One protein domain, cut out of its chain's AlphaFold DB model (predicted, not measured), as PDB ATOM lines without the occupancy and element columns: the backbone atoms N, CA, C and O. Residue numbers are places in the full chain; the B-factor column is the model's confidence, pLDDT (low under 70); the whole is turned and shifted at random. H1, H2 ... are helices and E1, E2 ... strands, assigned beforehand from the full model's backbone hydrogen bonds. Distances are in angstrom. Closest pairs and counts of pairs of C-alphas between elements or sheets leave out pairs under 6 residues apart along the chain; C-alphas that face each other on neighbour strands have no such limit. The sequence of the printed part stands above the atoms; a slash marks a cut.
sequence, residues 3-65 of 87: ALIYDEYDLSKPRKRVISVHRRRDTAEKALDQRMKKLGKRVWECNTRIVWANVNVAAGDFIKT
ATOM      1  N   ALA A   3     -44.734 -28.665 -51.706       93.69
ATOM      2  CA  ALA A   3     -43.485 -29.390 -51.839       93.69
ATOM      3  C   ALA A   3     -42.813 -29.472 -50.470       93.69
ATOM      4  O   ALA A   3     -42.759 -28.498 -49.722       93.69
ATOM      5  N   LEU A   4     -42.310 -30.652 -50.142       93.06
ATOM      6  CA  LEU A   4     -41.456 -30.867 -48.990       93.06
ATOM      7  C   LEU A   4     -40.016 -30.739 -49.483       93.06
ATOM      8  O   LEU A   4     -39.576 -31.584 -50.261       93.06
ATOM      9  N   ILE A   5     -39.304 -29.687 -49.094       93.00
ATOM     10  CA  ILE A   5     -37.944 -29.400 -49.566       93.00
ATOM     11  C   ILE A   5     -36.912 -29.676 -48.481       93.00
ATOM     12  O   ILE A   5     -37.200 -29.537 -47.296       93.00
ATOM     13  N   TYR A   6     -35.706 -30.050 -48.894       91.25
ATOM     14  CA  TYR A   6     -34.535 -30.072 -48.033       91.25
ATOM     15  C   TYR A   6     -33.886 -28.685 -48.039       91.25
ATOM     16  O   TYR A   6     -33.464 -28.205 -49.097       91.25
ATOM     17  N   ASP A   7     -33.831 -28.061 -46.870       86.62
ATOM     18  CA  ASP A   7     -33.309 -26.722 -46.647       86.62
ATOM     19  C   ASP A   7     -32.411 -26.706 -45.407       86.62
ATOM     20  O   ASP A   7     -32.874 -26.875 -44.283       86.62
ATOM     21  N   GLU A   8     -31.111 -26.526 -45.633       83.31
ATOM     22  CA  GLU A   8     -30.092 -26.416 -44.579       83.31
ATOM     23  C   GLU A   8     -29.936 -24.972 -44.079       83.31
ATOM     24  O   GLU A   8     -28.981 -24.683 -43.369       83.31
ATOM     25  N   TYR A   9     -30.817 -24.055 -44.502       74.75
ATOM     26  CA  TYR A   9     -30.707 -22.604 -44.284       74.75
ATOM     27  C   TYR A   9     -29.422 -21.973 -44.849       74.75
ATOM     28  O   TYR A   9     -29.103 -20.819 -44.580       74.75
ATOM     29  N   ASP A  10     -28.707 -22.706 -45.700       77.31
ATOM     30  CA  ASP A  10     -27.519 -22.223 -46.388       77.31
ATOM     31  C   ASP A  10     -27.924 -21.289 -47.541       77.31
ATOM     32  O   ASP A  10     -28.519 -21.720 -48.543       77.31
ATOM     33  N   LEU A  11     -27.614 -19.999 -47.381       71.94
ATOM     34  CA  LEU A  11     -27.870 -18.945 -48.368       71.94
ATOM     35  C   LEU A  11     -27.025 -19.114 -49.643       71.94
ATOM     36  O   LEU A  11     -27.432 -18.662 -50.711       71.94
ATOM     37  N   SER A  12     -25.900 -19.833 -49.566       77.69
ATOM     38  CA  SER A  12     -25.040 -20.158 -50.716       77.69
ATOM     39  C   SER A  12     -25.635 -21.266 -51.588       77.69
ATOM     40  O   SER A  12     -25.190 -21.476 -52.719       77.69
ATOM     41  N   LYS A  13     -26.657 -21.979 -51.089       77.25
ATOM     42  CA  LYS A  13     -27.401 -23.015 -51.820       77.25
ATOM     43  C   LYS A  13     -28.802 -22.499 -52.182       77.25
ATOM     44  O   LYS A  13     -29.786 -22.862 -51.526       77.25
ATOM     45  N   PRO A  14     -28.938 -21.697 -53.258       79.44
ATOM     46  CA  PRO A  14     -30.220 -21.111 -53.663       79.44
ATOM     47  C   PRO A  14     -31.209 -22.146 -54.217       79.44
ATOM     48  O   PRO A  14     -32.398 -21.866 -54.355       79.44
ATOM     49  N   ARG A  15     -30.721 -23.345 -54.560       88.50
ATOM     50  CA  ARG A  15     -31.531 -24.472 -55.025       88.50
ATOM     51  C   ARG A  15     -31.802 -25.419 -53.869       88.50
ATOM     52  O   ARG A  15     -30.872 -25.929 -53.251       88.50
ATOM     53  N   LYS A  16     -33.076 -25.688 -53.619       91.38
ATOM     54  CA  LYS A  16     -33.547 -26.590 -52.573       91.38
ATOM     55  C   LYS A  16     -34.017 -27.882 -53.219       91.38
ATOM     56  O   LYS A  16     -34.697 -27.861 -54.243       91.38
ATOM     57  N   ARG A  17     -33.621 -29.021 -52.656       93.00
ATOM     58  CA  ARG A  17     -33.985 -30.326 -53.218       93.00
ATOM     59  C   ARG A  17     -35.399 -30.687 -52.795       93.00
ATOM     60  O   ARG A  17     -35.696 -30.693 -51.604       93.00
ATOM     61  N   VAL A  18     -36.248 -31.048 -53.743       94.12
ATOM     62  CA  VAL A  18     -37.608 -31.512 -53.490       94.12
ATOM     63  C   VAL A  18     -37.557 -32.967 -53.030       94.12
ATOM     64  O   VAL A  18     -37.041 -33.848 -53.709       94.12
ATOM     65  N   ILE A  19     -38.086 -33.228 -51.843       93.19
ATOM     66  CA  ILE A  19     -38.163 -34.557 -51.229       93.19
ATOM     67  C   ILE A  19     -39.446 -35.257 -51.668       93.19
ATOM     68  O   ILE A  19     -39.430 -36.443 -51.979       93.19
ATOM     69  N   SER A  20     -40.568 -34.537 -51.657       94.00
ATOM     70  CA  SER A  20     -41.873 -35.049 -52.078       94.00
ATOM     71  C   SER A  20     -42.815 -33.903 -52.427       94.00
ATOM     72  O   SER A  20     -42.609 -32.774 -51.981       94.00
ATOM     73  N   VAL A  21     -43.849 -34.195 -53.213       94.50
ATOM     74  CA  VAL A  21     -44.856 -33.218 -53.640       94.50
ATOM     75  C   VAL A  21     -46.254 -33.709 -53.303       94.50
ATOM     76  O   VAL A  21     -46.545 -34.901 -53.371       94.50
ATOM     77  N   HIS A  22     -47.115 -32.779 -52.914       93.88
ATOM     78  CA  HIS A  22     -48.400 -33.042 -52.285       93.88
ATOM     79  C   HIS A  22     -49.451 -32.047 -52.772       93.88
ATOM     80  O   HIS A  22     -49.199 -30.850 -52.929       93.88
ATOM     81  N   ARG A  23     -50.680 -32.527 -52.982       89.19
ATOM     82  CA  ARG A  23     -51.798 -31.662 -53.397       89.19
ATOM     83  C   ARG A  23     -52.391 -30.864 -52.234       89.19
ATOM     84  O   ARG A  23     -52.957 -29.801 -52.464       89.19
ATOM     85  N   ARG A  24     -52.282 -31.373 -51.003       88.88
ATOM     86  CA  ARG A  24     -52.844 -30.771 -49.785       88.88
ATOM     87  C   ARG A  24     -51.746 -30.546 -48.743       88.88
ATOM     88  O   ARG A  24     -50.762 -31.285 -48.714       88.88
ATOM     89  N   ARG A  25     -51.936 -29.556 -47.868       86.25
ATOM     90  CA  ARG A  25     -51.007 -29.275 -46.764       86.25
ATOM     91  C   ARG A  25     -50.954 -30.424 -45.757       86.25
ATOM     92  O   ARG A  25     -49.867 -30.915 -45.498       86.25
ATOM     93  N   ASP A  26     -52.109 -30.948 -45.340       88.56
ATOM     94  CA  ASP A  26     -52.210 -32.099 -44.419       88.56
ATOM     95  C   ASP A  26     -51.383 -33.314 -44.887       88.56
ATOM     96  O   ASP A  26     -50.693 -33.963 -44.104       88.56
ATOM     97  N   THR A  27     -51.375 -33.594 -46.197       91.94
ATOM     98  CA  THR A  27     -50.549 -34.674 -46.759       91.94
ATOM     99  C   THR A  27     -49.050 -34.366 -46.701       91.94
ATOM    100  O   THR A  27     -48.257 -35.272 -46.448       91.94
ATOM    101  N   ALA A  28     -48.654 -33.099 -46.870       89.88
ATOM    102  CA  ALA A  28     -47.264 -32.676 -46.714       89.88
ATOM    103  C   ALA A  28     -46.810 -32.725 -45.244       89.88
ATOM    104  O   ALA A  28     -45.689 -33.147 -44.968       89.88
ATOM    105  N   GLU A  29     -47.685 -32.362 -44.303       89.88
ATOM    106  CA  GLU A  29     -47.430 -32.453 -42.860       89.88
ATOM    107  C   GLU A  29     -47.269 -33.906 -42.407       89.88
ATOM    108  O   GLU A  29     -46.308 -34.234 -41.711       89.88
ATOM    109  N   LYS A  30     -48.127 -34.814 -42.886       91.75
ATOM    110  CA  LYS A  30     -47.966 -36.261 -42.656       91.75
ATOM    111  C   LYS A  30     -46.646 -36.794 -43.209       91.75
ATOM    112  O   LYS A  30     -45.993 -37.603 -42.556       91.75
ATOM    113  N   ALA A  31     -46.229 -36.345 -44.394       91.75
ATOM    114  CA  ALA A  31     -44.945 -36.742 -44.968       91.75
ATOM    115  C   ALA A  31     -43.751 -36.217 -44.149       91.75
ATOM    116  O   ALA A  31     -42.748 -36.920 -44.003       91.75
ATOM    117  N   LEU A  32     -43.862 -35.010 -43.588       90.38
ATOM    118  CA  LEU A  32     -42.870 -34.455 -42.669       90.38
ATOM    119  C   LEU A  32     -42.787 -35.273 -41.372       90.38
ATOM    120  O   LEU A  32     -41.689 -35.674 -40.992       90.38
ATOM    121  N   ASP A  33     -43.923 -35.602 -40.749       90.56
ATOM    122  CA  ASP A  33     -43.985 -36.454 -39.550       90.56
ATOM    123  C   ASP A  33     -43.360 -37.840 -39.799       90.56
ATOM    124  O   ASP A  33     -42.513 -38.306 -39.033       90.56
ATOM    125  N   GLN A  34     -43.692 -38.478 -40.924       91.00
ATOM    126  CA  GLN A  34     -43.089 -39.756 -41.314       91.00
ATOM    127  C   GLN A  34     -41.572 -39.646 -41.496       91.00
ATOM    128  O   GLN A  34     -40.825 -40.542 -41.094       91.00
ATOM    129  N   ARG A  35     -41.093 -38.547 -42.085       87.69
ATOM    130  CA  ARG A  35     -39.662 -38.293 -42.260       87.69
ATOM    131  C   ARG A  35     -38.956 -38.089 -40.920       87.69
ATOM    132  O   ARG A  35     -37.885 -38.660 -40.730       87.69
ATOM    133  N   MET A  36     -39.558 -37.331 -40.005       89.56
ATOM    134  CA  MET A  36     -39.051 -37.131 -38.644       89.56
ATOM    135  C   MET A  36     -38.906 -38.465 -37.912       89.56
ATOM    136  O   MET A  36     -37.829 -38.771 -37.400       89.56
ATOM    137  N   LYS A  37     -39.943 -39.312 -37.961       90.50
ATOM    138  CA  LYS A  37     -39.919 -40.669 -37.391       90.50
ATOM    139  C   LYS A  37     -38.823 -41.536 -38.007       90.50
ATOM    140  O   LYS A  37     -38.100 -42.205 -37.279       90.50
ATOM    141  N   LYS A  38     -38.660 -41.492 -39.333       89.38
ATOM    142  CA  LYS A  38     -37.626 -42.260 -40.048       89.38
ATOM    143  C   LYS A  38     -36.204 -41.825 -39.686       89.38
ATOM    144  O   LYS A  38     -35.310 -42.660 -39.651       89.38
ATOM    145  N   LEU A  39     -35.989 -40.530 -39.470       87.25
ATOM    146  CA  LEU A  39     -34.682 -39.979 -39.114       87.25
ATOM    147  C   LEU A  39     -34.417 -39.988 -37.602       87.25
ATOM    148  O   LEU A  39     -33.283 -39.741 -37.207       87.25
ATOM    149  N   GLY A  40     -35.435 -40.245 -36.771       89.31
ATOM    150  CA  GLY A  40     -35.339 -40.131 -35.313       89.31
ATOM    151  C   GLY A  40     -35.043 -38.703 -34.844       89.31
ATOM    152  O   GLY A  40     -34.411 -38.517 -33.810       89.31
ATOM    153  N   LYS A  41     -35.445 -37.699 -35.631       86.12
ATOM    154  CA  LYS A  41     -35.042 -36.293 -35.482       86.12
ATOM    155  C   LYS A  41     -36.247 -35.374 -35.352       86.12
ATOM    156  O   LYS A  41     -37.316 -35.658 -35.896       86.12
ATOM    157  N   ARG A  42     -36.068 -34.239 -34.672       80.25
ATOM    158  CA  ARG A  42     -37.098 -33.192 -34.609       80.25
ATOM    159  C   ARG A  42     -37.138 -32.374 -35.905       80.25
ATOM    160  O   ARG A  42     -36.242 -32.474 -36.742       80.25
ATOM    161  N   VAL A  43     -38.188 -31.567 -36.085       75.62
ATOM    162  CA  VAL A  43     -38.424 -30.815 -37.334       75.62
ATOM    163  C   VAL A  43     -37.247 -29.901 -37.704       75.62
ATOM    164  O   VAL A  43     -36.832 -29.887 -38.860       75.62
ATOM    165  N   TRP A  44     -36.636 -29.235 -36.720       72.31
ATOM    166  CA  TRP A  44     -35.478 -28.355 -36.922       72.31
ATOM    167  C   TRP A  44     -34.181 -29.101 -37.254       72.31
ATOM    168  O   TRP A  44     -33.290 -28.528 -37.861       72.31
ATOM    169  N   GLU A  45     -34.073 -30.387 -36.915       80.69
ATOM    170  CA  GLU A  45     -32.897 -31.217 -37.224       80.69
ATOM    171  C   GLU A  45     -33.047 -31.967 -38.555       80.69
ATOM    172  O   GLU A  45     -32.098 -32.570 -39.066       80.69
ATOM    173  N   CYS A  46     -34.263 -31.981 -39.107       81.00
ATOM    174  CA  CYS A  46     -34.576 -32.646 -40.363       81.00
ATOM    175  C   CYS A  46     -34.178 -31.812 -41.585       81.00
ATOM    176  O   CYS A  46     -34.226 -32.355 -42.695       81.00
ATOM    177  N   ASN A  47     -33.821 -30.527 -41.408       87.00
ATOM    178  CA  ASN A  47     -33.524 -29.580 -42.493       87.00
ATOM    179  C   ASN A  47     -34.589 -29.672 -43.593       87.00
ATOM    180  O   ASN A  47     -34.288 -29.851 -44.769       87.00
ATOM    181  N   THR A  48     -35.859 -29.743 -43.188       87.62
ATOM    182  CA  THR A  48     -36.973 -30.020 -44.091       87.62
ATOM    183  C   THR A  48     -38.063 -28.984 -43.880       87.62
ATOM    184  O   THR A  48     -38.489 -28.763 -42.749       87.62
ATOM    185  N   ARG A  49     -38.543 -28.385 -44.971       88.12
ATOM    186  CA  ARG A  49     -39.570 -27.340 -44.944       88.12
ATOM    187  C   ARG A  49     -40.710 -27.680 -45.894       88.12
ATOM    188  O   ARG A  49     -40.482 -28.221 -46.975       88.12
ATOM    189  N   ILE A  50     -41.938 -27.367 -45.492       90.50
ATOM    190  CA  ILE A  50     -43.102 -27.413 -46.380       90.50
ATOM    191  C   ILE A  50     -43.218 -26.047 -47.046       90.50
ATOM    192  O   ILE A  50     -43.294 -25.034 -46.357       90.50
ATOM    193  N   VAL A  51     -43.241 -26.029 -48.373       91.38
ATOM    194  CA  VAL A  51     -43.369 -24.813 -49.177       91.38
ATOM    195  C   VAL A  51     -44.469 -24.976 -50.215       91.38
ATOM    196  O   VAL A  51     -44.851 -26.089 -50.585       91.38
ATOM    197  N   TRP A  52     -44.989 -23.859 -50.695       92.75
ATOM    198  CA  TRP A  52     -45.881 -23.799 -51.835       92.75
ATOM    199  C   TRP A  52     -45.069 -23.572 -53.113       92.75
ATOM    200  O   TRP A  52     -44.550 -22.488 -53.343       92.75
ATOM    201  N   ALA A  53     -44.948 -24.600 -53.949       91.69
ATOM    202  CA  ALA A  53     -44.312 -24.499 -55.257       91.69
ATOM    203  C   ALA A  53     -45.266 -23.854 -56.276       91.69
ATOM    204  O   ALA A  53     -46.394 -24.341 -56.470       91.69
ATOM    205  N   ASN A  54     -44.781 -22.799 -56.934       90.38
ATOM    206  CA  ASN A  54     -45.464 -22.062 -58.003       90.38
ATOM    207  C   ASN A  54     -45.211 -22.668 -59.391       90.38
ATOM    208  O   ASN A  54     -45.950 -22.400 -60.335       90.38
ATOM    209  N   VAL A  55     -44.213 -23.544 -59.496       91.19
ATOM    210  CA  VAL A  55     -43.882 -24.311 -60.699       91.19
ATOM    211  C   VAL A  55     -44.196 -25.798 -60.509       91.19
ATOM    212  O   VAL A  55     -44.392 -26.277 -59.388       91.19
ATOM    213  N   ASN A  56     -44.258 -26.541 -61.614       90.56
ATOM    214  CA  ASN A  56     -44.408 -27.990 -61.566       90.56
ATOM    215  C   ASN A  56     -43.068 -28.637 -61.188       90.56
ATOM    216  O   ASN A  56     -42.075 -28.424 -61.878       90.56
ATOM    217  N   VAL A  57     -43.046 -29.400 -60.096       92.38
ATOM    218  CA  VAL A  57     -41.856 -30.098 -59.586       92.38
ATOM    219  C   VAL A  57     -42.198 -31.533 -59.230       92.38
ATOM    220  O   VAL A  57     -43.319 -31.826 -58.809       92.38
ATOM    221  N   ALA A  58     -41.215 -32.418 -59.350       93.38
ATOM    222  CA  ALA A  58     -41.294 -33.790 -58.880       93.38
ATOM    223  C   ALA A  58     -40.349 -34.036 -57.694       93.38
ATOM    224  O   ALA A  58     -39.466 -33.241 -57.367       93.38
ATOM    225  N   ALA A  59     -40.540 -35.167 -57.016       92.94
ATOM    226  CA  ALA A  59     -39.583 -35.625 -56.017       92.94
ATOM    227  C   ALA A  59     -38.219 -35.893 -56.680       92.94
ATOM    228  O   ALA A  59     -38.151 -36.579 -57.697       92.94
ATOM    229  N   GLY A  60     -37.142 -35.379 -56.088       92.00
ATOM    230  CA  GLY A  60     -35.785 -35.457 -56.631       92.00
ATOM    231  C   GLY A  60     -35.341 -34.210 -57.396       92.00
ATOM    232  O   GLY A  60     -34.134 -34.000 -57.515       92.00
ATOM    233  N   ASP A  61     -36.274 -33.358 -57.831       93.88
ATOM    234  CA  ASP A  61     -35.943 -32.106 -58.514       93.88
ATOM    235  C   ASP A  61     -35.316 -31.073 -57.576       93.88
ATOM    236  O   ASP A  61     -35.320 -31.192 -56.346       93.88
ATOM    237  N   PHE A  62     -34.799 -30.006 -58.179       92.44
ATOM    238  CA  PHE A  62     -34.332 -28.822 -57.476       92.44
ATOM    239  C   PHE A  62     -35.224 -27.630 -57.808       92.44
ATOM    240  O   PHE A  62     -35.425 -27.307 -58.975       92.44
ATOM    241  N   ILE A  63     -35.697 -26.947 -56.771       91.75
ATOM    242  CA  ILE A  63     -36.522 -25.745 -56.873       91.75
ATOM    243  C   ILE A  63     -35.739 -24.539 -56.344       91.75
ATOM    244  O   ILE A  63     -34.997 -24.665 -55.366       91.75
ATOM    245  N   LYS A  64     -35.835 -23.377 -56.995       90.19
ATOM    246  CA  LYS A  64     -35.167 -22.156 -56.516       90.19
ATOM    247  C   LYS A  64     -36.074 -21.403 -55.555       90.19
ATOM    248  O   LYS A  64     -37.288 -21.549 -55.601       90.19
ATOM    249  N   THR A  65     -35.485 -20.538 -54.741       85.19
ATOM    250  CA  THR A  65     -36.217 -19.651 -53.821       85.19
ATOM    251  C   THR A  65     -37.260 -18.761 -54.501       85.19
ATOM    252  O   THR A  65     -38.250 -18.428 -53.872       85.19
TER     253      THR A  65
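What this domain is: This is residues 3 to 65 of the 87 residues of an uncharacterized protein of Desulfobacteraceae bacterium (UniProt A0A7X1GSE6). A strongly twisted, curling four-stranded sheet has one helix, H1, packed along its inner strand E1. The printed part has 63 residues, with E1, E2, H1, E3, E4 along the chain; sheet order is E3, E1, E2, E4, antiparallel. The class is mixed; the whole is compact, radius of gyration of the C-alphas 11.2 A, spans 27 by 27 by 16 A.

How they stand to each other: E1, residues 3 to 6, and E2, residues 15 to 22, form a hairpin, N 4 and O 20 within hydrogen-bond range at 2.8 A. E2 bends by 69 degrees at residue 19; its residues 15 to 17 pair with E4, residues 62 to 64, N 16 and O 63 at 2.8 A. E3, residues 48 to 53, pairs with E1, N 3 and O 51 at 2.8 A. H1, residues 25 to 39, is on the sheet at a height of 8.9 A; its closest C-alpha to E1 is Ala 28, 6.5 A from that of Leu 4. Every O i to N i+4 pair in H1 is within range. E2, H1 and E3 make a split strand-helix-strand unit, two strands of one sheet with a helix between them along the chain and E1 between them in the sheet; its crossover is right-handed.

Where its parts are: E2 is 19.1 A, H1 21.0 A long. C-alpha 3 is at (-43.485, -29.390, -51.839), C-alpha 64 at (-35.167, -22.156, -56.516).

The domain as a whole: The printed part has no cut, no long link and no residue under 70.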